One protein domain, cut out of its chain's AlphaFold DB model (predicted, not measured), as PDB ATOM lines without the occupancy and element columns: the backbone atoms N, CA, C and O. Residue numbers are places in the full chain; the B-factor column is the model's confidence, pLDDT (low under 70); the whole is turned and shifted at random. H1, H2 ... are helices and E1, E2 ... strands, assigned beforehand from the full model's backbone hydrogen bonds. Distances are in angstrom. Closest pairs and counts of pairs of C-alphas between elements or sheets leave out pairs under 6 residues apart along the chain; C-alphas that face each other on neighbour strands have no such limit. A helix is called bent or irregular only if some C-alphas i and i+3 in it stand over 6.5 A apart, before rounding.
ATOM      1  N   ALA A 498     220.042  47.521 -57.152       93.75
ATOM      2  CA  ALA A 498     220.559  48.848 -57.468       93.75
ATOM      3  C   ALA A 498     219.621  49.629 -58.402       93.75
ATOM      4  O   ALA A 498     219.472  50.839 -58.247       93.75
ATOM      5  N   GLU A 499     218.973  48.945 -59.345       95.94
ATOM      6  CA  GLU A 499     218.015  49.541 -60.279       95.94
ATOM      7  C   GLU A 499     216.694  49.875 -59.590       95.94
ATOM      8  O   GLU A 499     216.169  50.966 -59.798       95.94
ATOM      9  N   TYR A 500     216.210  49.012 -58.689       94.75
ATOM     10  CA  TYR A 500     215.041  49.323 -57.861       94.75
ATOM     11  C   TYR A 500     215.220  50.620 -57.073       94.75
ATOM     12  O   TYR A 500     214.312  51.445 -57.043       94.75
ATOM     13  N   LYS A 501     216.416  50.867 -56.521       95.19
ATOM     14  CA  LYS A 501     216.714  52.134 -55.832       95.19
ATOM     15  C   LYS A 501     216.697  53.354 -56.750       95.19
ATOM     16  O   LYS A 501     216.359  54.442 -56.289       95.19
ATOM     17  N   VAL A 502     217.038  53.197 -58.028       97.12
ATOM     18  CA  VAL A 502     216.905  54.278 -59.016       97.12
ATOM     19  C   VAL A 502     215.427  54.585 -59.257       97.12
ATOM     20  O   VAL A 502     215.040  55.752 -59.211       97.12
ATOM     21  N   PHE A 503     214.597  53.556 -59.451       95.94
ATOM     22  CA  PHE A 503     213.156  53.723 -59.663       95.94
ATOM     23  C   PHE A 503     212.441  54.297 -58.436       95.94
ATOM     24  O   PHE A 503     211.641  55.216 -58.584       95.94
ATOM     25  N   GLU A 504     212.760  53.832 -57.224       94.38
ATOM     26  CA  GLU A 504     212.241  54.413 -55.978       94.38
ATOM     27  C   GLU A 504     212.570  55.911 -55.887       94.38
ATOM     28  O   GLU A 504     211.689  56.718 -55.594       94.38
ATOM     29  N   GLY A 505     213.811  56.313 -56.188       94.94
ATOM     30  CA  GLY A 505     214.199  57.728 -56.192       94.94
ATOM     31  C   GLY A 505     213.454  58.547 -57.251       94.94
ATOM     32  O   GLY A 505     213.052  59.682 -56.998       94.94
ATOM     33  N   PHE A 506     213.216  57.958 -58.425       95.38
ATOM     34  CA  PHE A 506     212.450  58.591 -59.495       95.38
ATOM     35  C   PHE A 506     210.987  58.816 -59.093       95.38
ATOM     36  O   PHE A 506     210.532  59.956 -59.074       95.38
ATOM     37  N   PHE A 507     210.267  57.766 -58.697       92.81
ATOM     38  CA  PHE A 507     208.842  57.850 -58.351       92.81
ATOM     39  C   PHE A 507     208.567  58.588 -57.026       92.81
ATOM     40  O   PHE A 507     207.437  59.017 -56.782       92.81
ATOM     41  N   SER A 508     209.601  58.785 -56.199       91.56
ATOM     42  CA  SER A 508     209.573  59.663 -55.016       91.56
ATOM     43  C   SER A 508     209.758  61.151 -55.349       91.56
ATOM     44  O   SER A 508     209.613  62.001 -54.468       91.56
ATOM     45  N   THR A 509     210.128  61.498 -56.586       89.75
ATOM     46  CA  THR A 509     210.387  62.891 -56.981       89.75
ATOM     47  C   THR A 509     209.078  63.682 -57.029       89.75
ATOM     48  O   THR A 509     208.080  63.234 -57.587       89.75
ATOM     49  N   THR A 510     209.070  64.881 -56.437       82.19
ATOM     50  CA  THR A 510     207.871  65.732 -56.398       82.19
ATOM     51  C   THR A 510     207.635  66.404 -57.763       82.19
ATOM     52  O   THR A 510     208.552  67.043 -58.284       82.19
ATOM     53  N   PRO A 511     206.416  66.336 -58.335       76.69
ATOM     54  CA  PRO A 511     206.117  66.945 -59.637       76.69
ATOM     55  C   PRO A 511     206.183  68.480 -59.640       76.69
ATOM     56  O   PRO A 511     206.380  69.097 -60.678       76.69
ATOM     57  N   LYS A 512     206.032  69.134 -58.482       66.50
ATOM     58  CA  LYS A 512     205.974  70.600 -58.381       66.50
ATOM     59  C   LYS A 512     207.357  71.210 -58.149       66.50
ATOM     60  O   LYS A 512     207.982  70.928 -57.131       66.50
ATOM     61  N   GLY A 513     207.772  72.130 -59.027       60.78
ATOM     62  CA  GLY A 513     208.839  73.099 -58.727       60.78
ATOM     63  C   GLY A 513     210.126  73.021 -59.556       60.78
ATOM     64  O   GLY A 513     211.057  73.762 -59.250       60.78
ATOM     65  N   HIS A 514     210.200  72.196 -60.604       62.94
ATOM     66  CA  HIS A 514     211.360  72.178 -61.505       62.94
ATOM     67  C   HIS A 514     211.067  72.926 -62.808       62.94
ATOM     68  O   HIS A 514     210.232  72.512 -63.604       62.94
ATOM     69  N   ALA A 515     211.799  74.014 -63.053       61.06
ATOM     70  CA  ALA A 515     211.610  74.879 -64.222       61.06
ATOM     71  C   ALA A 515     211.947  74.221 -65.583       61.06
ATOM     72  O   ALA A 515     211.672  74.820 -66.618       61.06
ATOM     73  N   ASN A 516     212.529  73.013 -65.590       73.25
ATOM     74  CA  ASN A 516     213.151  72.396 -66.770       73.25
ATOM     75  C   ASN A 516     212.558  71.031 -67.166       73.25
ATOM     76  O   ASN A 516     213.193  70.290 -67.912       73.25
ATOM     77  N   TYR A 517     211.373  70.658 -66.681       88.50
ATOM     78  CA  TYR A 517     210.766  69.404 -67.125       88.50
ATOM     79  C   TYR A 517     210.380  69.454 -68.613       88.50
ATOM     80  O   TYR A 517     209.799  70.446 -69.065       88.50
ATOM     81  N   PRO A 518     210.648  68.382 -69.386       88.81
ATOM     82  CA  PRO A 518     210.080  68.243 -70.717       88.81
ATOM     83  C   PRO A 518     208.540  68.270 -70.680       88.81
ATOM     84  O   PRO A 518     207.940  67.920 -69.658       88.81
ATOM     85  N   PRO A 519     207.874  68.635 -71.791       87.06
ATOM     86  CA  PRO A 519     206.414  68.647 -71.862       87.06
ATOM     87  C   PRO A 519     205.821  67.312 -71.407       87.06
ATOM     88  O   PRO A 519     206.293  66.282 -71.866       87.06
ATOM     89  N   TYR A 520     204.778  67.333 -70.568       86.56
ATOM     90  CA  TYR A 520     204.058  66.145 -70.066       86.56
ATOM     91  C   TYR A 520     204.887  65.184 -69.189       86.56
ATOM     92  O   TYR A 520     204.406  64.106 -68.842       86.56
ATOM     93  N   PHE A 521     206.106  65.553 -68.785       89.62
ATOM     94  CA  PHE A 521     206.955  64.678 -67.975       89.62
ATOM     95  C   PHE A 521     206.418  64.448 -66.553       89.62
ATOM     96  O   PHE A 521     206.615  63.376 -65.986       89.62
ATOM     97  N   GLU A 522     205.686  65.415 -65.997       87.56
ATOM     98  CA  GLU A 522     205.062  65.321 -64.667       87.56
ATOM     99  C   GLU A 522     204.163  64.080 -64.534       87.56
ATOM    100  O   GLU A 522     204.197  63.406 -63.506       87.56
ATOM    101  N   TYR A 523     203.467  63.687 -65.609       85.62
ATOM    102  CA  TYR A 523     202.648  62.471 -65.632       85.62
ATOM    103  C   TYR A 523     203.466  61.187 -65.432       85.62
ATOM    104  O   TYR A 523     202.943  60.208 -64.906       85.62
ATOM    105  N   MET A 524     204.747  61.178 -65.818       89.25
ATOM    106  CA  MET A 524     205.641  60.036 -65.583       89.25
ATOM    107  C   MET A 524     206.086  59.957 -64.121       89.25
ATOM    108  O   MET A 524     206.233  58.859 -63.589       89.25
ATOM    109  N   LEU A 525     206.276  61.103 -63.459       88.81
ATOM    110  CA  LEU A 525     206.609  61.168 -62.029       88.81
ATOM    111  C   LEU A 525     205.423  60.728 -61.157       88.81
ATOM    112  O   LEU A 525     205.594  60.057 -60.134       88.81
ATOM    113  N   GLU A 526     204.214  61.089 -61.588       86.81
ATOM    114  CA  GLU A 526     202.951  60.737 -60.936       86.81
ATOM    115  C   GLU A 526     202.469  59.322 -61.263       86.81
ATOM    116  O   GLU A 526     201.533  58.841 -60.626       86.81
ATOM    117  N   ALA A 527     203.101  58.624 -62.210       87.00
ATOM    118  CA  ALA A 527     202.729  57.256 -62.525       87.00
ATOM    119  C   ALA A 527     202.866  56.371 -61.275       87.00
ATOM    120  O   ALA A 527     203.901  56.324 -60.601       87.00
ATOM    121  N   ARG A 528     201.778  55.675 -60.948       85.69
ATOM    122  CA  ARG A 528     201.705  54.704 -59.848       85.69
ATOM    123  C   ARG A 528     201.465  53.294 -60.352       85.69
ATOM    124  O   ARG A 528     201.068  52.411 -59.601       85.69
ATOM    125  N   SER A 529     201.726  53.064 -61.633       84.88
ATOM    126  CA  SER A 529     201.613  51.736 -62.195       84.88
ATOM    127  C   SER A 529     202.567  51.503 -63.357       84.88
ATOM    128  O   SER A 529     202.783  52.394 -64.177       84.88
ATOM    129  N   VAL A 530     203.157  50.307 -63.409       89.50
ATOM    130  CA  VAL A 530     204.069  49.885 -64.481       89.50
ATOM    131  C   VAL A 530     203.765  48.467 -64.953       89.50
ATOM    132  O   VAL A 530     203.288  47.629 -64.186       89.50
ATOM    133  N   TYR A 531     204.067  48.189 -66.218       88.00
ATOM    134  CA  TYR A 531     203.996  46.831 -66.755       88.00
ATOM    135  C   TYR A 531     205.070  45.926 -66.130       88.00
ATOM    136  O   TYR A 531     206.173  46.367 -65.812       88.00
ATOM    137  N   GLU A 532     204.756  44.637 -65.985       87.50
ATOM    138  CA  GLU A 532     205.647  43.634 -65.379       87.50
ATOM    139  C   GLU A 532     206.893  43.296 -66.211       87.50
ATOM    140  O   GLU A 532     207.787  42.615 -65.715       87.50
ATOM    141  N   MET A 533     206.959  43.742 -67.467       90.38
ATOM    142  CA  MET A 533     208.092  43.516 -68.361       90.38
ATOM    143  C   MET A 533     208.743  44.843 -68.737       90.38
ATOM    144  O   MET A 533     208.060  45.809 -69.090       90.38
ATOM    145  N   THR A 534     210.076  44.890 -68.685       92.12
ATOM    146  CA  THR A 534     210.815  46.064 -69.154       92.12
ATOM    147  C   THR A 534     210.721  46.213 -70.661       92.12
ATOM    148  O   THR A 534     210.770  45.214 -71.374       92.12
ATOM    149  N   SER A 535     210.759  47.445 -71.163       88.25
ATOM    150  CA  SER A 535     210.945  47.677 -72.596       88.25
ATOM    151  C   SER A 535     212.340  47.241 -73.066       88.25
ATOM    152  O   SER A 535     213.357  47.577 -72.453       88.25
ATOM    153  N   ALA A 536     212.396  46.498 -74.173       85.81
ATOM    154  CA  ALA A 536     213.639  46.222 -74.890       85.81
ATOM    155  C   ALA A 536     213.984  47.376 -75.849       85.81
ATOM    156  O   ALA A 536     213.102  48.076 -76.354       85.81
ATOM    157  N   VAL A 537     215.275  47.582 -76.117       82.69
ATOM    158  CA  VAL A 537     215.734  48.594 -77.081       82.69
ATOM    159  C   VAL A 537     215.390  48.152 -78.506       82.69
ATOM    160  O   VAL A 537     215.814  47.084 -78.941       82.69
ATOM    161  N   ASP A 538     214.667  49.000 -79.247       68.94
ATOM    162  CA  ASP A 538     214.438  48.836 -80.690       68.94
ATOM    163  C   ASP A 538     215.776  48.928 -81.447       68.94
ATOM    164  O   ASP A 538     216.616  49.789 -81.168       68.94
ATOM    165  N   ASP A 539     215.964  48.073 -82.454       58.31
ATOM    166  CA  ASP A 539     217.117  48.082 -83.353       58.31
ATOM    167  C   ASP A 539     217.390  49.462 -83.986       58.31
ATOM    168  O   ASP A 539     218.547  49.779 -84.280       58.31
ATOM    169  N   LYS A 540     216.361  50.306 -84.147       55.88
ATOM    170  CA  LYS A 540     216.472  51.687 -84.659       55.88
ATOM    171  C   LYS A 540     217.083  52.685 -83.661       55.88
ATOM    172  O   LYS A 540     217.604  53.712 -84.090       55.88
ATOM    173  N   ASN A 541     217.108  52.355 -82.367       55.66
ATOM    174  CA  ASN A 541     217.594  53.202 -81.268       55.66
ATOM    175  C   ASN A 541     218.960  52.751 -80.710       55.66
ATOM    176  O   ASN A 541     219.349  53.122 -79.606       55.66
ATOM    177  N   LYS A 542     219.737  51.974 -81.479       64.19
ATOM    178  CA  LYS A 542     221.097  51.537 -81.092       64.19
ATOM    179  C   LYS A 542     222.136  52.663 -81.054       64.19
ATOM    180  O   LYS A 542     223.226  52.466 -80.518       64.19
ATOM    181  N   THR A 543     221.835  53.816 -81.647       67.00
ATOM    182  CA  THR A 543     222.770  54.944 -81.741       67.00
ATOM    183  C   THR A 543     222.385  56.018 -80.736       67.00
ATOM    184  O   THR A 543     221.262  56.509 -80.776       67.00
ATOM    185  N   MET A 544     223.323  56.406 -79.869       76.25
ATOM    186  CA  MET A 544     223.101  57.432 -78.846       76.25
ATOM    187  C   MET A 544     222.676  58.769 -79.480       76.25
ATOM    188  O   MET A 544     223.468  59.351 -80.231       76.25
ATOM    189  N   PRO A 545     221.476  59.294 -79.165       78.75
ATOM    190  CA  PRO A 545     221.064  60.625 -79.587       78.75
ATOM    191  C   PRO A 545     222.074  61.689 -79.146       78.75
ATOM    192  O   PRO A 545     222.580  61.659 -78.022       78.75
ATOM    193  N   LYS A 546     222.349  62.667 -80.018       81.81
ATOM    194  CA  LYS A 546     223.316  63.745 -79.741       81.81
ATOM    195  C   LYS A 546     222.993  64.485 -78.437       81.81
ATOM    196  O   LYS A 546     223.892  64.725 -77.642       81.81
ATOM    197  N   LEU A 547     221.712  64.754 -78.191       80.81
ATOM    198  CA  LEU A 547     221.244  65.437 -76.985       80.81
ATOM    199  C   LEU A 547     221.572  64.654 -75.698       80.81
ATOM    200  O   LEU A 547     221.995  65.248 -74.713       80.81
ATOM    201  N   ILE A 548     221.480  63.316 -75.730       82.81
ATOM    202  CA  ILE A 548     221.902  62.454 -74.612       82.81
ATOM    203  C   ILE A 548     223.411  62.566 -74.393       82.81
ATOM    204  O   ILE A 548     223.866  62.683 -73.258       82.81
ATOM    205  N   LYS A 549     224.200  62.555 -75.473       85.88
ATOM    206  CA  LYS A 549     225.658  62.691 -75.381       85.88
ATOM    207  C   LYS A 549     226.064  64.012 -74.724       85.88
ATOM    208  O   LYS A 549     226.949  64.009 -73.873       85.88
ATOM    209  N   ASP A 550     225.418  65.105 -75.118       85.94
ATOM    210  CA  ASP A 550     225.731  66.446 -74.628       85.94
ATOM    211  C   ASP A 550     225.401  66.582 -73.126       85.94
ATOM    212  O   ASP A 550     226.212  67.119 -72.374       85.94
ATOM    213  N   ILE A 551     224.278  66.016 -72.665       85.00
ATOM    214  CA  ILE A 551     223.860  66.061 -71.248       85.00
ATOM    215  C   ILE A 551     224.674  65.101 -70.366       85.00
ATOM    216  O   ILE A 551     225.046  65.428 -69.236       85.00
ATOM    217  N   LEU A 552     224.982  63.899 -70.858       86.25
ATOM    218  CA  LEU A 552     225.756  62.928 -70.085       86.25
ATOM    219  C   LEU A 552     227.251  63.279 -70.015       86.25
ATOM    220  O   LEU A 552     227.937  62.841 -69.086       86.25
ATOM    221  N   GLY A 553     227.765  64.068 -70.964       89.56
ATOM    222  CA  GLY A 553     229.151  64.527 -70.988       89.56
ATOM    223  C   GLY A 553     230.148  63.365 -70.971       89.56
ATOM    224  O   GLY A 553     230.075  62.444 -71.787       89.56
ATOM    225  N   ASN A 554     231.084  63.384 -70.017       88.44
ATOM    226  CA  ASN A 554     232.133  62.364 -69.905       88.44
ATOM    227  C   ASN A 554     231.592  60.960 -69.582       88.44
ATOM    228  O   ASN A 554     232.224  59.967 -69.943       88.44
ATOM    229  N   ASP A 555     230.418  60.856 -68.951       89.44
ATOM    230  CA  ASP A 555     229.819  59.566 -68.599       89.44
ATOM    231  C   ASP A 555     229.085  58.906 -69.780       89.44
ATOM    232  O   ASP A 555     228.818  57.700 -69.733       89.44
ATOM    233  N   ALA A 556     228.794  59.667 -70.846       88.00
ATOM    234  CA  ALA A 556     227.865  59.304 -71.919       88.00
ATOM    235  C   ALA A 556     228.091  57.900 -72.479       88.00
ATOM    236  O   ALA A 556     227.173  57.082 -72.510       88.00
ATOM    237  N   LYS A 557     229.334  57.595 -72.867       86.69
ATOM    238  CA  LYS A 557     229.679  56.291 -73.440       86.69
ATOM    239  C   LYS A 557     229.422  55.158 -72.445       86.69
ATOM    240  O   LYS A 557     228.789  54.173 -72.797       86.69
ATOM    241  N   THR A 558     229.896  55.297 -71.207       92.25
ATOM    242  CA  THR A 558     229.784  54.232 -70.196       92.25
ATOM    243  C   THR A 558     228.335  53.955 -69.804       92.25
ATOM    244  O   THR A 558     227.913  52.800 -69.795       92.25
ATOM    245  N   MET A 559     227.558  55.014 -69.563       92.69
ATOM    246  CA  MET A 559     226.151  54.917 -69.183       92.69
ATOM    247  C   MET A 559     225.301  54.332 -70.305       92.69
ATOM    248  O   MET A 559     224.502  53.429 -70.061       92.69
ATOM    249  N   TYR A 560     225.492  54.810 -71.536       90.62
ATOM    250  CA  TYR A 560     224.686  54.373 -72.669       90.62
ATOM    251  C   TYR A 560     225.050  52.953 -73.125       90.62
ATOM    252  O   TYR A 560     224.155  52.152 -73.375       90.62
ATOM    253  N   ASP A 561     226.338  52.581 -73.130       90.94
ATOM    254  CA  ASP A 561     226.761  51.197 -73.395       90.94
ATOM    255  C   ASP A 561     226.173  50.235 -72.343       90.94
ATOM    256  O   ASP A 561     225.694  49.149 -72.686       90.94
ATOM    257  N   SER A 562     226.159  50.638 -71.063       93.81
ATOM    258  CA  SER A 562     225.503  49.877 -69.991       93.81
ATOM    259  C   SER A 562     223.998  49.755 -70.226       93.81
ATOM    260  O   SER A 562     223.452  48.662 -70.085       93.81
ATOM    261  N   TYR A 563     223.327  50.847 -70.591       93.69
ATOM    262  CA  TYR A 563     221.896  50.866 -70.889       93.69
ATOM    263  C   TYR A 563     221.548  49.923 -72.049       93.69
ATOM    264  O   TYR A 563     220.677  49.065 -71.904       93.69
ATOM    265  N   LEU A 564     222.270  50.015 -73.169       91.31
ATOM    266  CA  LEU A 564     222.065  49.156 -74.338       91.31
ATOM    267  C   LEU A 564     222.325  47.684 -74.016       91.31
ATOM    268  O   LEU A 564     221.613  46.807 -74.499       91.31
ATOM    269  N   LYS A 565     223.352  47.390 -73.210       90.81
ATOM    270  CA  LYS A 565     223.661  46.023 -72.779       90.81
ATOM    271  C   LYS A 565     222.534  45.430 -71.934       90.81
ATOM    272  O   LYS A 565     222.198  44.265 -72.139       90.81
ATOM    273  N   ASN A 566     221.982  46.210 -71.009       91.56
ATOM    274  CA  ASN A 566     220.969  45.741 -70.067       91.56
ATOM    275  C   ASN A 566     219.591  45.569 -70.721       91.56
ATOM    276  O   ASN A 566     218.820  44.737 -70.271       91.56
ATOM    277  N   ASN A 567     219.298  46.295 -71.802       91.75
ATOM    278  CA  ASN A 567     217.986  46.296 -72.459       91.75
ATOM    279  C   ASN A 567     217.945  45.511 -73.784       91.75
ATOM    280  O   ASN A 567     217.159  45.827 -74.676       91.75
ATOM    281  N   ARG A 568     218.808  44.496 -73.944       89.00
ATOM    282  CA  ARG A 568     218.821  43.620 -75.138       89.00
ATOM    283  C   ARG A 568     217.643  42.654 -75.194       89.00
ATOM    284  O   ARG A 568     217.292  42.182 -76.269       89.00
ATOM    285  N   ILE A 569     217.117  42.304 -74.029       88.69
ATOM    286  CA  ILE A 569     215.963  41.435 -73.841       88.69
ATOM    287  C   ILE A 569     215.071  42.070 -72.781       88.69
ATOM    288  O   ILE A 569     215.527  42.911 -72.006       88.69
ATOM    289  N   GLU A 570     213.816  41.653 -72.737       90.06
ATOM    290  CA  GLU A 570     212.908  42.062 -71.675       90.06
ATOM    291  C   GLU A 570     213.253  41.346 -70.366       90.06
ATOM    292  O   GLU A 570     213.678  40.185 -70.340       90.06
ATOM    293  N   HIS A 571     213.053  42.060 -69.268       90.88
ATOM    294  CA  HIS A 571     213.295  41.603 -67.913       90.88
ATOM    295  C   HIS A 571     212.028  41.736 -67.091       90.88
ATOM    296  O   HIS A 571     211.246  42.663 -67.288       90.88
ATOM    297  N   GLN A 572     211.863  40.831 -66.135       89.19
ATOM    298  CA  GLN A 572     210.726  40.888 -65.237       89.19
ATOM    299  C   GLN A 572     210.939  41.936 -64.149       89.19
ATOM    300  O   GLN A 572     211.966  41.940 -63.462       89.19
ATOM    301  N   ILE A 573     209.930  42.781 -63.980       89.75
ATOM    302  CA  ILE A 573     209.790  43.754 -62.909       89.75
ATOM    303  C   ILE A 573     208.852  43.159 -61.867       89.75
ATOM    304  O   ILE A 573     207.707  42.817 -62.154       89.75
ATOM    305  N   THR A 574     209.348  43.044 -60.646       88.69
ATOM    306  CA  THR A 574     208.534  42.752 -59.468       88.69
ATOM    307  C   THR A 574     208.245  44.016 -58.672       88.69
ATOM    308  O   THR A 574     208.940  45.024 -58.818       88.69
ATOM    309  N   ASP A 575     207.220  43.973 -57.833       85.75
ATOM    310  CA  ASP A 575     206.655  45.077 -57.051       85.75
ATOM    311  C   ASP A 575     207.568  45.634 -55.938       85.75
ATOM    312  O   ASP A 575     207.132  46.371 -55.059       85.75
ATOM    313  N   ARG A 576     208.875  45.381 -56.031       89.25
ATOM    314  CA  ARG A 576     209.929  45.895 -55.145       89.25
ATOM    315  C   ARG A 576     210.240  47.386 -55.344       89.25
ATOM    316  O   ARG A 576     211.184  47.888 -54.745       89.25
ATOM    317  N   ILE A 577     209.469  48.105 -56.164       90.81
ATOM    318  CA  ILE A 577     209.453  49.575 -56.167       90.81
ATOM    319  C   ILE A 577     208.591  50.005 -54.973       90.81
ATOM    320  O   ILE A 577     207.361  50.042 -55.056       90.81
ATOM    321  N   LEU A 578     209.237  50.272 -53.837       90.12
ATOM    322  CA  LEU A 578     208.574  50.532 -52.554       90.12
ATOM    323  C   LEU A 578     208.077  51.981 -52.441       90.12
ATOM    324  O   LEU A 578     208.603  52.789 -51.680       90.12
ATOM    325  N   ILE A 579     207.063  52.297 -53.244       88.25
ATOM    326  CA  ILE A 579     206.349  53.577 -53.257       88.25
ATOM    327  C   ILE A 579     204.878  53.315 -52.915       88.25
ATOM    328  O   ILE A 579     204.301  52.381 -53.492       88.25
ATOM    329  N   PRO A 580     204.258  54.105 -52.015       84.31
ATOM    330  CA  PRO A 580     202.829  53.998 -51.729       84.31
ATOM    331  C   PRO A 580     201.995  54.092 -53.009       84.31
ATOM    332  O   PRO A 580     202.384  54.772 -53.961       84.31
ATOM    333  N   ASP A 581     200.875  53.374 -53.053       77.38
ATOM    334  CA  ASP A 581     199.977  53.309 -54.216       77.38
ATOM    335  C   ASP A 581     200.568  52.691 -55.491       77.38
ATOM    336  O   ASP A 581     199.878  52.604 -56.503       77.38
ATOM    337  N   PHE A 582     201.817  52.226 -55.476       85.00
ATOM    338  CA  PHE A 582     202.465  51.732 -56.688       85.00
ATOM    339  C   PHE A 582     202.085  50.281 -57.016       85.00
ATOM    340  O   PHE A 582     202.129  49.417 -56.147       85.00
ATOM    341  N   SER A 583     201.751  49.989 -58.273       81.44
ATOM    342  CA  SER A 583     201.307  48.661 -58.712       81.44
ATOM    343  C   SER A 583     202.067  48.156 -59.935       81.44
ATOM    344  O   SER A 583     202.369  48.910 -60.855       81.44
ATOM    345  N   ILE A 584     202.317  46.847 -59.979       84.62
ATOM    346  CA  ILE A 584     202.793  46.150 -61.181       84.62
ATOM    347  C   ILE A 584     201.702  45.220 -61.682       84.62
ATOM    348  O   ILE A 584     201.080  44.519 -60.874       84.62
ATOM    349  N   TYR A 585     201.481  45.221 -62.994       78.25
ATOM    350  CA  TYR A 585     200.507  44.355 -63.645       78.25
ATOM    351  C   TYR A 585     201.013  43.782 -64.967       78.25
ATOM    352  O   TYR A 585     201.897  44.324 -65.634       78.25
ATOM    353  N   THR A 586     200.386  42.681 -65.367       79.00
ATOM    354  CA  THR A 586     200.584  42.061 -66.677       79.00
ATOM    355  C   THR A 586     199.835  42.851 -67.752       79.00
ATOM    356  O   THR A 586     198.779  43.440 -67.491       79.00
ATOM    357  N   GLU A 587     200.337  42.859 -68.988       76.88
ATOM    358  CA  GLU A 587     199.641  43.532 -70.097       76.88
ATOM    359  C   GLU A 587     198.240  42.940 -70.332       76.88
ATOM    360  O   GLU A 587     197.277  43.664 -70.594       76.88
ATOM    361  N   ASP A 588     198.100  41.630 -70.130       76.25
ATOM    362  CA  ASP A 588     196.821  40.926 -70.178       76.25
ATOM    363  C   ASP A 588     195.852  41.372 -69.074       76.25
ATOM    364  O   ASP A 588     194.659  41.524 -69.345       76.25
ATOM    365  N   ALA A 589     196.326  41.588 -67.842       72.62
ATOM    366  CA  ALA A 589     195.495  42.071 -66.739       72.62
ATOM    367  C   ALA A 589     194.987  43.490 -67.016       72.62
ATOM    368  O   ALA A 589     193.792  43.754 -66.868       72.62
ATOM    369  N   TYR A 590     195.864  44.368 -67.508       71.75
ATOM    370  CA  TYR A 590     195.494  45.720 -67.925       71.75
ATOM    371  C   TYR A 590     194.474  45.711 -69.068       71.75
ATOM    372  O   TYR A 590     193.464  46.412 -69.015       71.75
ATOM    373  N   ARG A 591     194.690  44.874 -70.093       72.19
ATOM    374  CA  ARG A 591     193.751  44.726 -71.215       72.19
ATOM    375  C   ARG A 591     192.378  44.253 -70.738       72.19
ATOM    376  O   ARG A 591     191.376  44.863 -71.101       72.19
ATOM    377  N   LYS A 592     192.328  43.215 -69.897       72.19
ATOM    378  CA  LYS A 592     191.074  42.682 -69.340       72.19
ATOM    379  C   LYS A 592     190.336  43.706 -68.477       72.19
ATOM    380  O   LYS A 592     189.109  43.737 -68.497       72.19
ATOM    381  N   GLU A 593     191.048  44.528 -67.708       66.56
ATOM    382  CA  GLU A 593     190.428  45.588 -66.904       66.56
ATOM    383  C   GLU A 593     189.813  46.674 -67.795       66.56
ATOM    384  O   GLU A 593     188.629  46.990 -67.650       66.56
ATOM    385  N   LYS A 594     190.552  47.122 -68.814       65.00
ATOM    386  CA  LYS A 594     190.051  48.062 -69.823       65.00
ATOM    387  C   LYS A 594     188.822  47.524 -70.567       65.00
ATOM    388  O   LYS A 594     187.874  48.265 -70.816       65.00
ATOM    389  N   GLU A 595     188.815  46.235 -70.907       68.69
ATOM    390  CA  GLU A 595     187.668  45.557 -71.528       68.69
ATOM    391  C   GLU A 595     186.452  45.489 -70.590       68.69
ATOM    392  O   GLU A 595     185.325  45.696 -71.041       68.69
ATOM    393  N   ARG A 596     186.660  45.244 -69.287       63.75
ATOM    394  CA  ARG A 596     185.583  45.182 -68.279       63.75
ATOM    395  C   ARG A 596     184.933  46.535 -68.005       63.75
ATOM    396  O   ARG A 596     183.727  46.577 -67.771       63.75
ATOM    397  N   HIS A 597     185.704  47.620 -68.013       57.66
ATOM    398  CA  HIS A 597     185.203  48.954 -67.661       57.66
ATOM    399  C   HIS A 597     184.765  49.808 -68.865       57.66
ATOM    400  O   HIS A 597     184.131  50.851 -68.679       57.66
ATOM    401  N   GLY A 598     185.010  49.352 -70.101       52.72
ATOM    402  CA  GLY A 598     184.598  50.052 -71.322       52.72
ATOM    403  C   GLY A 598     185.118  51.499 -71.403       52.72
ATOM    404  O   GLY A 598     186.089  51.870 -70.754       52.72
ATOM    405  N   LEU A 599     184.452  52.352 -72.192       44.66
ATOM    406  CA  LEU A 599     184.730  53.801 -72.298       44.66
ATOM    407  C   LEU A 599     184.241  54.617 -71.075       44.66
ATOM    408  O   LEU A 599     184.029  55.828 -71.189       44.66
ATOM    409  N   SER A 600     183.998  53.986 -69.919       40.78
ATOM    410  CA  SER A 600     183.572  54.707 -68.716       40.78
ATOM    411  C   SER A 600     184.640  55.723 -68.294       40.78
ATOM    412  O   SER A 600     185.826  55.416 -68.256       40.78
ATOM    413  N   ARG A 601     184.214  56.951 -67.962       38.62
ATOM    414  CA  ARG A 601     185.080  58.062 -67.514       38.62
ATOM    415  C   ARG A 601     185.639  57.887 -66.099       38.62
ATOM    416  O   ARG A 601     186.344  58.770 -65.616       38.62
ATOM    417  N   THR A 602     185.300  56.800 -65.415       37.66
ATOM    418  CA  THR A 602     185.952  56.439 -64.159       37.66
ATOM    419  C   THR A 602     187.367  55.979 -64.503       37.66
ATOM    420  O   THR A 602     187.486  55.070 -65.324       37.66
ATOM    421  N   PRO A 603     188.433  56.585 -63.946       43.19
ATOM    422  CA  PRO A 603     189.779  56.060 -64.127       43.19
ATOM    423  C   PRO A 603     189.749  54.577 -63.762       43.19
ATOM    424  O   PRO A 603     189.299  54.236 -62.666       43.19
ATOM    425  N   GLY A 604     190.146  53.704 -64.693       47.31
ATOM    426  CA  GLY A 604     190.342  52.295 -64.376       47.31
ATOM    427  C   GLY A 604     191.264  52.170 -63.163       47.31
ATOM    428  O   GLY A 604     192.073  53.068 -62.898       47.31
ATOM    429  N   MET A 605     191.154  51.068 -62.428       47.56
ATOM    430  CA  MET A 605     191.906  50.825 -61.188       47.56
ATOM    431  C   MET A 605     193.428  51.012 -61.371       47.56
ATOM    432  O   MET A 605     194.142  51.275 -60.409       47.56
ATOM    433  N   PHE A 606     193.922  50.902 -62.609       51.53
ATOM    434  CA  PHE A 606     195.341  50.826 -62.944       51.53
ATOM    435  C   PHE A 606     195.981  52.102 -63.520       51.53
ATOM    436  O   PHE A 606     197.174  52.066 -63.825       51.53
ATOM    437  N   GLY A 607     195.275  53.233 -63.632       59.19
ATOM    438  CA  GLY A 607     195.854  54.476 -64.178       59.19
ATOM    439  C   GLY A 607     196.395  54.341 -65.621       59.19
ATOM    440  O   GLY A 607     196.147  53.336 -66.288       59.19
ATOM    441  N   PRO A 608     197.106  55.351 -66.161       63.78
ATOM    442  CA  PRO A 608     197.700  55.272 -67.495       63.78
ATOM    443  C   PRO A 608     198.911  54.329 -67.498       63.78
ATOM    444  O   PRO A 608     199.856  54.524 -66.736       63.78
ATOM    445  N   GLY A 609     198.906  53.305 -68.355       72.06
ATOM    446  CA  GLY A 609     199.979  52.313 -68.326       72.06
ATOM    447  C   GLY A 609     201.354  52.820 -68.738       72.06
ATOM    448  O   GLY A 609     201.491  53.499 -69.757       72.06
ATOM    449  N   THR A 610     202.364  52.472 -67.935       89.00
ATOM    450  CA  THR A 610     203.741  52.971 -68.048       89.00
ATOM    451  C   THR A 610     204.727  51.823 -68.243       89.00
ATOM    452  O   THR A 610     204.756  50.866 -67.472       89.00
ATOM    453  N   TYR A 611     205.566  51.922 -69.268       91.06
ATOM    454  CA  TYR A 611     206.699  51.026 -69.488       91.06
ATOM    455  C   TYR A 611     207.976  51.674 -68.969       91.06
ATOM    456  O   TYR A 611     208.208  52.859 -69.214       91.06
ATOM    457  N   ILE A 612     208.827  50.883 -68.321       94.38
ATOM    458  CA  ILE A 612     210.182  51.285 -67.934       94.38
ATOM    459  C   ILE A 612     211.198  50.306 -68.514       94.38
ATOM    460  O   ILE A 612     210.922  49.120 -68.656       94.38
ATOM    461  N   SER A 613     212.381  50.792 -68.855       95.00
ATOM    462  CA  SER A 613     213.513  49.950 -69.232       95.00
ATOM    463  C   SER A 613     214.338  49.558 -67.998       95.00
ATOM    464  O   SER A 613     214.190  50.130 -66.921       95.00
ATOM    465  N   ARG A 614     215.315  48.667 -68.175       95.44
ATOM    466  CA  ARG A 614     216.473  48.531 -67.273       95.44
ATOM    467  C   ARG A 614     217.303  49.814 -67.237       95.44
ATOM    468  O   ARG A 614     217.267  50.617 -68.178       95.44
ATOM    469  N   VAL A 615     218.118  49.960 -66.196       96.94
ATOM    470  CA  VAL A 615     218.967  51.141 -65.981       96.94
ATOM    471  C   VAL A 615     220.382  50.894 -66.504       96.94
ATOM    472  O   VAL A 615     220.956  49.824 -66.300       96.94
ATOM    473  N   GLY A 616     220.978  51.890 -67.153       96.06
ATOM    474  CA  GLY A 616     222.416  51.966 -67.408       96.06
ATOM    475  C   GLY A 616     223.115  52.829 -66.362       96.06
ATOM    476  O   GLY A 616     222.662  53.936 -66.082       96.06
ATOM    477  N   PHE A 617     224.226  52.354 -65.803       96.69
ATOM    478  CA  PHE A 617     225.010  53.097 -64.809       96.69
ATOM    479  C   PHE A 617     226.318  53.611 -65.401       96.69
ATOM    480  O   PHE A 617     226.889  52.992 -66.301       96.69
ATOM    481  N   ASN A 618     226.832  54.718 -64.860       95.88
ATOM    482  CA  ASN A 618     228.225  55.087 -65.097       95.88
ATOM    483  C   ASN A 618     229.168  54.173 -64.296       95.88
ATOM    484  O   ASN A 618     228.741  53.432 -63.408       95.88
ATOM    485  N   ALA A 619     230.470  54.242 -64.583       92.94
ATOM    486  CA  ALA A 619     231.468  53.389 -63.929       92.94
ATOM    487  C   ALA A 619     231.489  53.537 -62.393       92.94
ATOM    488  O   ALA A 619     231.741  52.565 -61.687       92.94
ATOM    489  N   ALA A 620     231.189  54.735 -61.878       93.62
ATOM    490  CA  ALA A 620     231.137  55.022 -60.445       93.62
ATOM    491  C   ALA A 620     229.805  54.630 -59.771       93.62
ATOM    492  O   ALA A 620     229.673  54.792 -58.560       93.62
ATOM    493  N   GLN A 621     228.810  54.156 -60.534       94.44
ATOM    494  CA  GLN A 621     227.457  53.827 -60.058       94.44
ATOM    495  C   GLN A 621     226.777  54.953 -59.255       94.44
ATOM    496  O   GLN A 621     225.984  54.706 -58.344       94.44
ATOM    497  N   ASN A 622     227.085  56.204 -59.597       95.31
ATOM    498  CA  ASN A 622     226.514  57.397 -58.973       95.31
ATOM    499  C   ASN A 622     225.682  58.241 -59.950       95.31
ATOM    500  O   ASN A 622     225.064  59.216 -59.531       95.31
ATOM    501  N   ARG A 623     225.634  57.859 -61.230       96.56
ATOM    502  CA  ARG A 623     224.696  58.377 -62.229       96.56
ATOM    503  C   ARG A 623     224.067  57.221 -62.994       96.56
ATOM    504  O   ARG A 623     224.707  56.192 -63.221       96.56
ATOM    505  N   ALA A 624     222.810  57.396 -63.365       97.44
ATOM    506  CA  ALA A 624     221.977  56.381 -63.986       97.44
ATOM    507  C   ALA A 624     221.158  56.980 -65.134       97.44
ATOM    508  O   ALA A 624     220.747  58.134 -65.060       97.44
ATOM    509  N   ILE A 625     220.924  56.189 -66.179       95.88
ATOM    510  CA  ILE A 625     220.007  56.506 -67.276       95.88
ATOM    511  C   ILE A 625     219.032  55.353 -67.483       95.88
ATOM    512  O   ILE A 625     219.433  54.190 -67.499       95.88
ATOM    513  N   PHE A 626     217.755  55.660 -67.668       96.31
ATOM    514  CA  PHE A 626     216.753  54.682 -68.083       96.31
ATOM    515  C   PHE A 626     215.722  55.340 -68.995       96.31
ATOM    516  O   PHE A 626     215.709  56.555 -69.160       96.31
ATOM    517  N   TYR A 627     214.886  54.526 -69.623       94.00
ATOM    518  CA  TYR A 627     213.840  54.965 -70.528       94.00
ATOM    519  C   TYR A 627     212.474  54.684 -69.909       94.00
ATOM    520  O   TYR A 627     212.266  53.623 -69.317       94.00
ATOM    521  N   ILE A 628     211.549  55.627 -70.051       93.75
ATOM    522  CA  ILE A 628     210.178  55.525 -69.549       93.75
ATOM    523  C   ILE A 628     209.201  56.009 -70.612       93.75
ATOM    524  O   ILE A 628     209.472  56.991 -71.300       93.75
ATOM    525  N   SER A 629     208.062  55.335 -70.755       90.69
ATOM    526  CA  SER A 629     207.017  55.750 -71.691       90.69
ATOM    527  C   SER A 629     205.620  55.472 -71.164       90.69
ATOM    528  O   SER A 629     205.372  54.383 -70.650       90.69
ATOM    529  N   GLY A 630     204.699  56.410 -71.373       85.88
ATOM    530  CA  GLY A 630     203.285  56.250 -71.042       85.88
ATOM    531  C   GLY A 630     202.429  55.956 -72.269       85.88
ATOM    532  O   GLY A 630     202.642  56.520 -73.340       85.88
ATOM    533  N   ASN A 631     201.426  55.098 -72.093       75.44
ATOM    534  CA  ASN A 631     200.482  54.671 -73.129       75.44
ATOM    535  C   ASN A 631     199.122  55.400 -73.052       75.44
ATOM    536  O   ASN A 631     198.106  54.911 -73.545       75.44
ATOM    537  N   ALA A 632     199.078  56.561 -72.398       71.12
ATOM    538  CA  ALA A 632     197.908  57.439 -72.367       71.12
ATOM    539  C   ALA A 632     198.154  58.680 -73.219       71.12
ATOM    540  O   ALA A 632     199.297  59.070 -73.399       71.12
ATOM    541  N   ALA A 633     197.095  59.289 -73.755       70.12
ATOM    542  CA  ALA A 633     197.213  60.466 -74.609       70.12
ATOM    543  C   ALA A 633     197.611  61.720 -73.791       70.12
ATOM    544  O   ALA A 633     196.905  62.040 -72.832       70.12
ATOM    545  N   PRO A 634     198.671  62.462 -74.179       79.50
ATOM    546  CA  PRO A 634     199.584  62.178 -75.288       79.50
ATOM    547  C   PRO A 634     200.587  61.067 -74.944       79.50
ATOM    548  O   PRO A 634     201.201  61.078 -73.875       79.50
ATOM    549  N   ILE A 635     200.793  60.136 -75.881       84.12
ATOM    550  CA  ILE A 635     201.762  59.047 -75.713       84.12
ATOM    551  C   ILE A 635     203.143  59.683 -75.732       84.12
ATOM    552  O   ILE A 635     203.577  60.206 -76.763       84.12
ATOM    553  N   THR A 636     203.829  59.647 -74.599       89.19
ATOM    554  CA  THR A 636     205.131  60.289 -74.429       89.19
ATOM    555  C   THR A 636     206.170  59.310 -73.919       89.19
ATOM    556  O   THR A 636     205.846  58.357 -73.209       89.19
ATOM    557  N   ALA A 637     207.424  59.531 -74.306       90.38
ATOM    558  CA  ALA A 637     208.547  58.732 -73.861       90.38
ATOM    559  C   ALA A 637     209.815  59.562 -73.677       90.38
ATOM    560  O   ALA A 637     210.067  60.500 -74.441       90.38
ATOM    561  N   TYR A 638     210.607  59.196 -72.673       92.69
ATOM    562  CA  TYR A 638     211.736  59.984 -72.203       92.69
ATOM    563  C   TYR A 638     212.921  59.102 -71.836       92.69
ATOM    564  O   TYR A 638     212.752  58.019 -71.273       92.69
ATOM    565  N   PHE A 639     214.124  59.627 -72.050       93.25
ATOM    566  CA  PHE A 639     215.306  59.187 -71.318       93.25
ATOM    567  C   PHE A 639     215.420  59.999 -70.032       93.25
ATOM    568  O   PHE A 639     215.470  61.225 -70.078       93.25
ATOM    569  N   VAL A 640     215.470  59.320 -68.893       95.00
ATOM    570  CA  VAL A 640     215.575  59.922 -67.563       95.00
ATOM    571  C   VAL A 640     216.977  59.721 -67.032       95.00
ATOM    572  O   VAL A 640     217.518  58.617 -67.099       95.00
ATOM    573  N   ILE A 641     217.545  60.785 -66.474       95.12
ATOM    574  CA  ILE A 641     218.871  60.795 -65.879       95.12
ATOM    575  C   ILE A 641     218.719  61.038 -64.381       95.12
ATOM    576  O   ILE A 641     218.071  61.985 -63.933       95.12
ATOM    577  N   MET A 642     219.329  60.150 -63.609       96.50
ATOM    578  CA  MET A 642     219.296  60.160 -62.154       96.50
ATOM    579  C   MET A 642     220.715  60.293 -61.620       96.50
ATOM    580  O   MET A 642     221.654  59.694 -62.150       96.50
ATOM    581  N   LYS A 643     220.868  61.018 -60.514       95.69
ATOM    582  CA  LYS A 643     222.140  61.190 -59.815       95.69
ATOM    583  C   LYS A 643     222.011  60.785 -58.358       95.69
ATOM    584  O   LYS A 643     221.036  61.114 -57.688       95.69
ATOM    585  N   LYS A 644     223.023  60.086 -57.858       96.44
ATOM    586  CA  LYS A 644     223.128  59.688 -56.461       96.44
ATOM    587  C   LYS A 644     223.795  60.806 -55.662       96.44
ATOM    588  O   LYS A 644     224.973  61.094 -55.864       96.44
ATOM    589  N   THR A 645     223.045  61.409 -54.748       93.19
ATOM    590  CA  THR A 645     223.494  62.483 -53.849       93.19
ATOM    591  C   THR A 645     223.173  62.067 -52.419       93.19
ATOM    592  O   THR A 645     222.033  61.704 -52.134       93.19
ATOM    593  N   ASP A 646     224.173  62.066 -51.534       91.00
ATOM    594  CA  ASP A 646     224.044  61.619 -50.134       91.00
ATOM    595  C   ASP A 646     223.441  60.210 -49.996       91.00
ATOM    596  O   ASP A 646     222.607  59.925 -49.140       91.00
ATOM    597  N   GLY A 647     223.829  59.313 -50.906       90.44
ATOM    598  CA  GLY A 647     223.338  57.934 -50.939       90.44
ATOM    599  C   GLY A 647     221.945  57.751 -51.555       90.44
ATOM    600  O   GLY A 647     221.578  56.609 -51.826       90.44
ATOM    601  N   GLN A 648     221.217  58.831 -51.851       93.38
ATOM    602  CA  GLN A 648     219.864  58.809 -52.411       93.38
ATOM    603  C   GLN A 648     219.869  59.138 -53.906       93.38
ATOM    604  O   GLN A 648     220.585  60.037 -54.348       93.38
ATOM    605  N   TRP A 649     219.059  58.431 -54.692       96.69
ATOM    606  CA  TRP A 649     218.862  58.749 -56.106       96.69
ATOM    607  C   TRP A 649     217.888  59.914 -56.252       96.69
ATOM    608  O   TRP A 649     216.792  59.884 -55.701       96.69
ATOM    609  N   LYS A 650     218.292  60.936 -57.000       94.12
ATOM    610  CA  LYS A 650     217.492  62.126 -57.288       94.12
ATOM    611  C   LYS A 650     217.426  62.344 -58.791       94.12
ATOM    612  O   LYS A 650     218.389  62.039 -59.500       94.12
ATOM    613  N   TYR A 651     216.300  62.877 -59.247       93.12
ATOM    614  CA  TYR A 651     216.158  63.374 -60.608       93.12
ATOM    615  C   TYR A 651     217.262  64.395 -60.918       93.12
ATOM    616  O   TYR A 651     217.509  65.306 -60.125       93.12
ATOM    617  N   GLU A 652     217.947  64.211 -62.045       92.06
ATOM    618  CA  GLU A 652     218.940  65.156 -62.562       92.06
ATOM    619  C   GLU A 652     218.415  65.852 -63.819       92.06
ATOM    620  O   GLU A 652     218.434  67.079 -63.873       92.06
ATOM    621  N   ASP A 653     217.937  65.082 -64.801       91.75
ATOM    622  CA  ASP A 653     217.439  65.614 -66.072       91.75
ATOM    623  C   ASP A 653     216.526  64.599 -66.793       91.75
ATOM    624  O   ASP A 653     216.497  63.411 -66.451       91.75
ATOM    625  N   ALA A 654     215.780  65.043 -67.805       91.88
ATOM    626  CA  ALA A 654     215.044  64.172 -68.716       91.88
ATOM    627  C   ALA A 654     215.007  64.726 -70.140       91.88
ATOM    628  O   ALA A 654     214.941  65.928 -70.374       91.88
ATOM    629  N   ILE A 655     214.990  63.817 -71.107       90.56
ATOM    630  CA  ILE A 655     215.016  64.136 -72.531       90.56
ATOM    631  C   ILE A 655     213.807  63.490 -73.186       90.56
ATOM    632  O   ILE A 655     213.668  62.270 -73.142       90.56
ATOM    633  N   LEU A 656     212.954  64.301 -73.813       90.31
ATOM    634  CA  LEU A 656     211.844  63.809 -74.625       90.31
ATOM    635  C   LEU A 656     212.389  63.095 -75.870       90.31
ATOM    636  O   LEU A 656     213.086  63.703 -76.678       90.31
ATOM    637  N   ASP A 657     212.044  61.818 -76.019       87.62
ATOM    638  CA  ASP A 657     212.381  60.999 -77.190       87.62
ATOM    639  C   ASP A 657     211.214  60.948 -78.181       87.62
ATOM    640  O   ASP A 657     211.377  61.143 -79.385       87.62
ATOM    641  N   LYS A 658     210.001  60.733 -77.661       85.88
ATOM    642  CA  LYS A 658     208.803  60.548 -78.478       85.88
ATOM    643  C   LYS A 658     207.606  61.248 -77.858       85.88
ATOM    644  O   LYS A 658     207.351  61.106 -76.669       85.88
ATOM    645  N   MET A 659     206.834  61.939 -78.691       86.25
ATOM    646  CA  MET A 659     205.519  62.474 -78.347       86.25
ATOM    647  C   MET A 659     204.568  62.230 -79.515       86.25
ATOM    648  O   MET A 659     204.813  62.695 -80.627       86.25
ATOM    649  N   LEU A 660     203.489  61.496 -79.263       83.19
ATOM    650  CA  LEU A 660     202.386  61.315 -80.196       83.19
ATOM    651  C   LEU A 660     201.115  61.856 -79.550       83.19
ATOM    652  O   LEU A 660     200.747  61.454 -78.446       83.19
ATOM    653  N   ILE A 661     200.444  62.754 -80.260       74.31
ATOM    654  CA  ILE A 661     199.088  63.187 -79.936       74.31
ATOM    655  C   ILE A 661     198.182  62.349 -80.851       74.31
ATOM    656  O   ILE A 661     198.195  62.608 -82.056       74.31
TER     657      ILE A 661
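Overview. This is residues 498 to 661 of the 662 residues of an uncharacterized protein of Paludibacter sp (UniProt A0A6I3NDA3). A twisted antiparallel sheet of four strands curls round H1 on one face, and the long, kinked helix H3 runs across its other face. A short parallel pair, E1 and E2, stands beside edge strand E3, and H4, with the loop after it, lies far out at that end, where it adds to the length. The printed part has 164 residues with four named helices and six named strands, in the order H1, H2, E1, H3, E2, H4, E3, E4, E5, E6. The four-stranded sheet has the order E3, E4, E5, E6, and the class is mixed, helices and strands. The whole is compact, with a radius of gyration of the C-alphas of 15.7 A, and spans 49 by 35 by 30 A.

Arrangement. H1, residues 498 to 507, is on the sheet of E3, residues 610 to 612, E4, residues 623 to 630, E5, residues 635 to 645, and E6, residues 648 to 660. The sheet curls round H1, and the closest C-alphas of H1 and E6 are those of Gly 505 and Trp 649, 4.8 A apart. H2, residues 522 to 525, only grazes the sheet with residues 523 to 525. H1 and H2 are close but not clearly touching, with the C-alphas of Phe 507 and Leu 525 5.4 A apart. E1, residues 529 to 531, is the parallel neighbour of E2, residues 583 to 585, and N 530 and O 583 are 3.0 A apart, within hydrogen-bond range. The closest C-alphas of E1 and E3 are those of Val 530 and Thr 610, 4.7 A apart. H3, residues 546 to 566, stands between E1 and E2 in the chain, and the three form a strand-helix-strand unit, two parallel neighbour strands with a helix between, with a right-handed crossover. H3 is on the four-stranded sheet at a height over the sheet of 8.8 A and runs across the strands, at 89 degrees to E4 on the local plane. Its closest C-alpha pair with E4 is that of Met 559 and Ile 625, 6.6 A apart. H3 on one face of the sheet and H1 on the other give three layers, helices on both faces of a sheet. H4, residues 587 to 597, is not on the sheet. E3, E4, E5 and E6 form a meander, each strand the antiparallel neighbour of the one before, and each step is a hairpin. Pairs within hydrogen-bond range are N 611 and O 629 between E3 and E4, 2.8 A; N 640 and O 626 between E4 and E5, 2.8 A; and N 641 and O 653 between E5 and E6, 2.8 A. Every O i to N i+4 pair is within hydrogen-bond range in H1 and H4, 12 of 17 are in H3, and H2 is too short for such a pair.

Along the chain. H1 begins at C-alpha 498, (220.559, 48.848, -57.468), and is 14.8 A long; H2 is 5.2 A and E1 7.1 A. H3 is 20.6 A long and irregular, with C-alphas 551 and 554 9.2 A apart and a kink of 123 degrees near residue 554. E2 is 6.6 A, H4 15.6 A, E3 6.7 A, E4 23.3 A and E5 31.0 A long. E6, 32.9 A long, bends by 58 degrees at residue 657 and ends at C-alpha 660, (202.386, 61.315, -80.196).

Size, cuts and confidence. The two C-alphas farthest apart are those of Asn 554 and Arg 596, 49.6 A. The printed part has no cut. The long links are H1 to H2, E1 to H3, H3 to E2 and H4 to E3. The mean pLDDT of the printed part is 83.3, and it is under 70 at residues 512 to 515, 538 to 543 and 593 to 608.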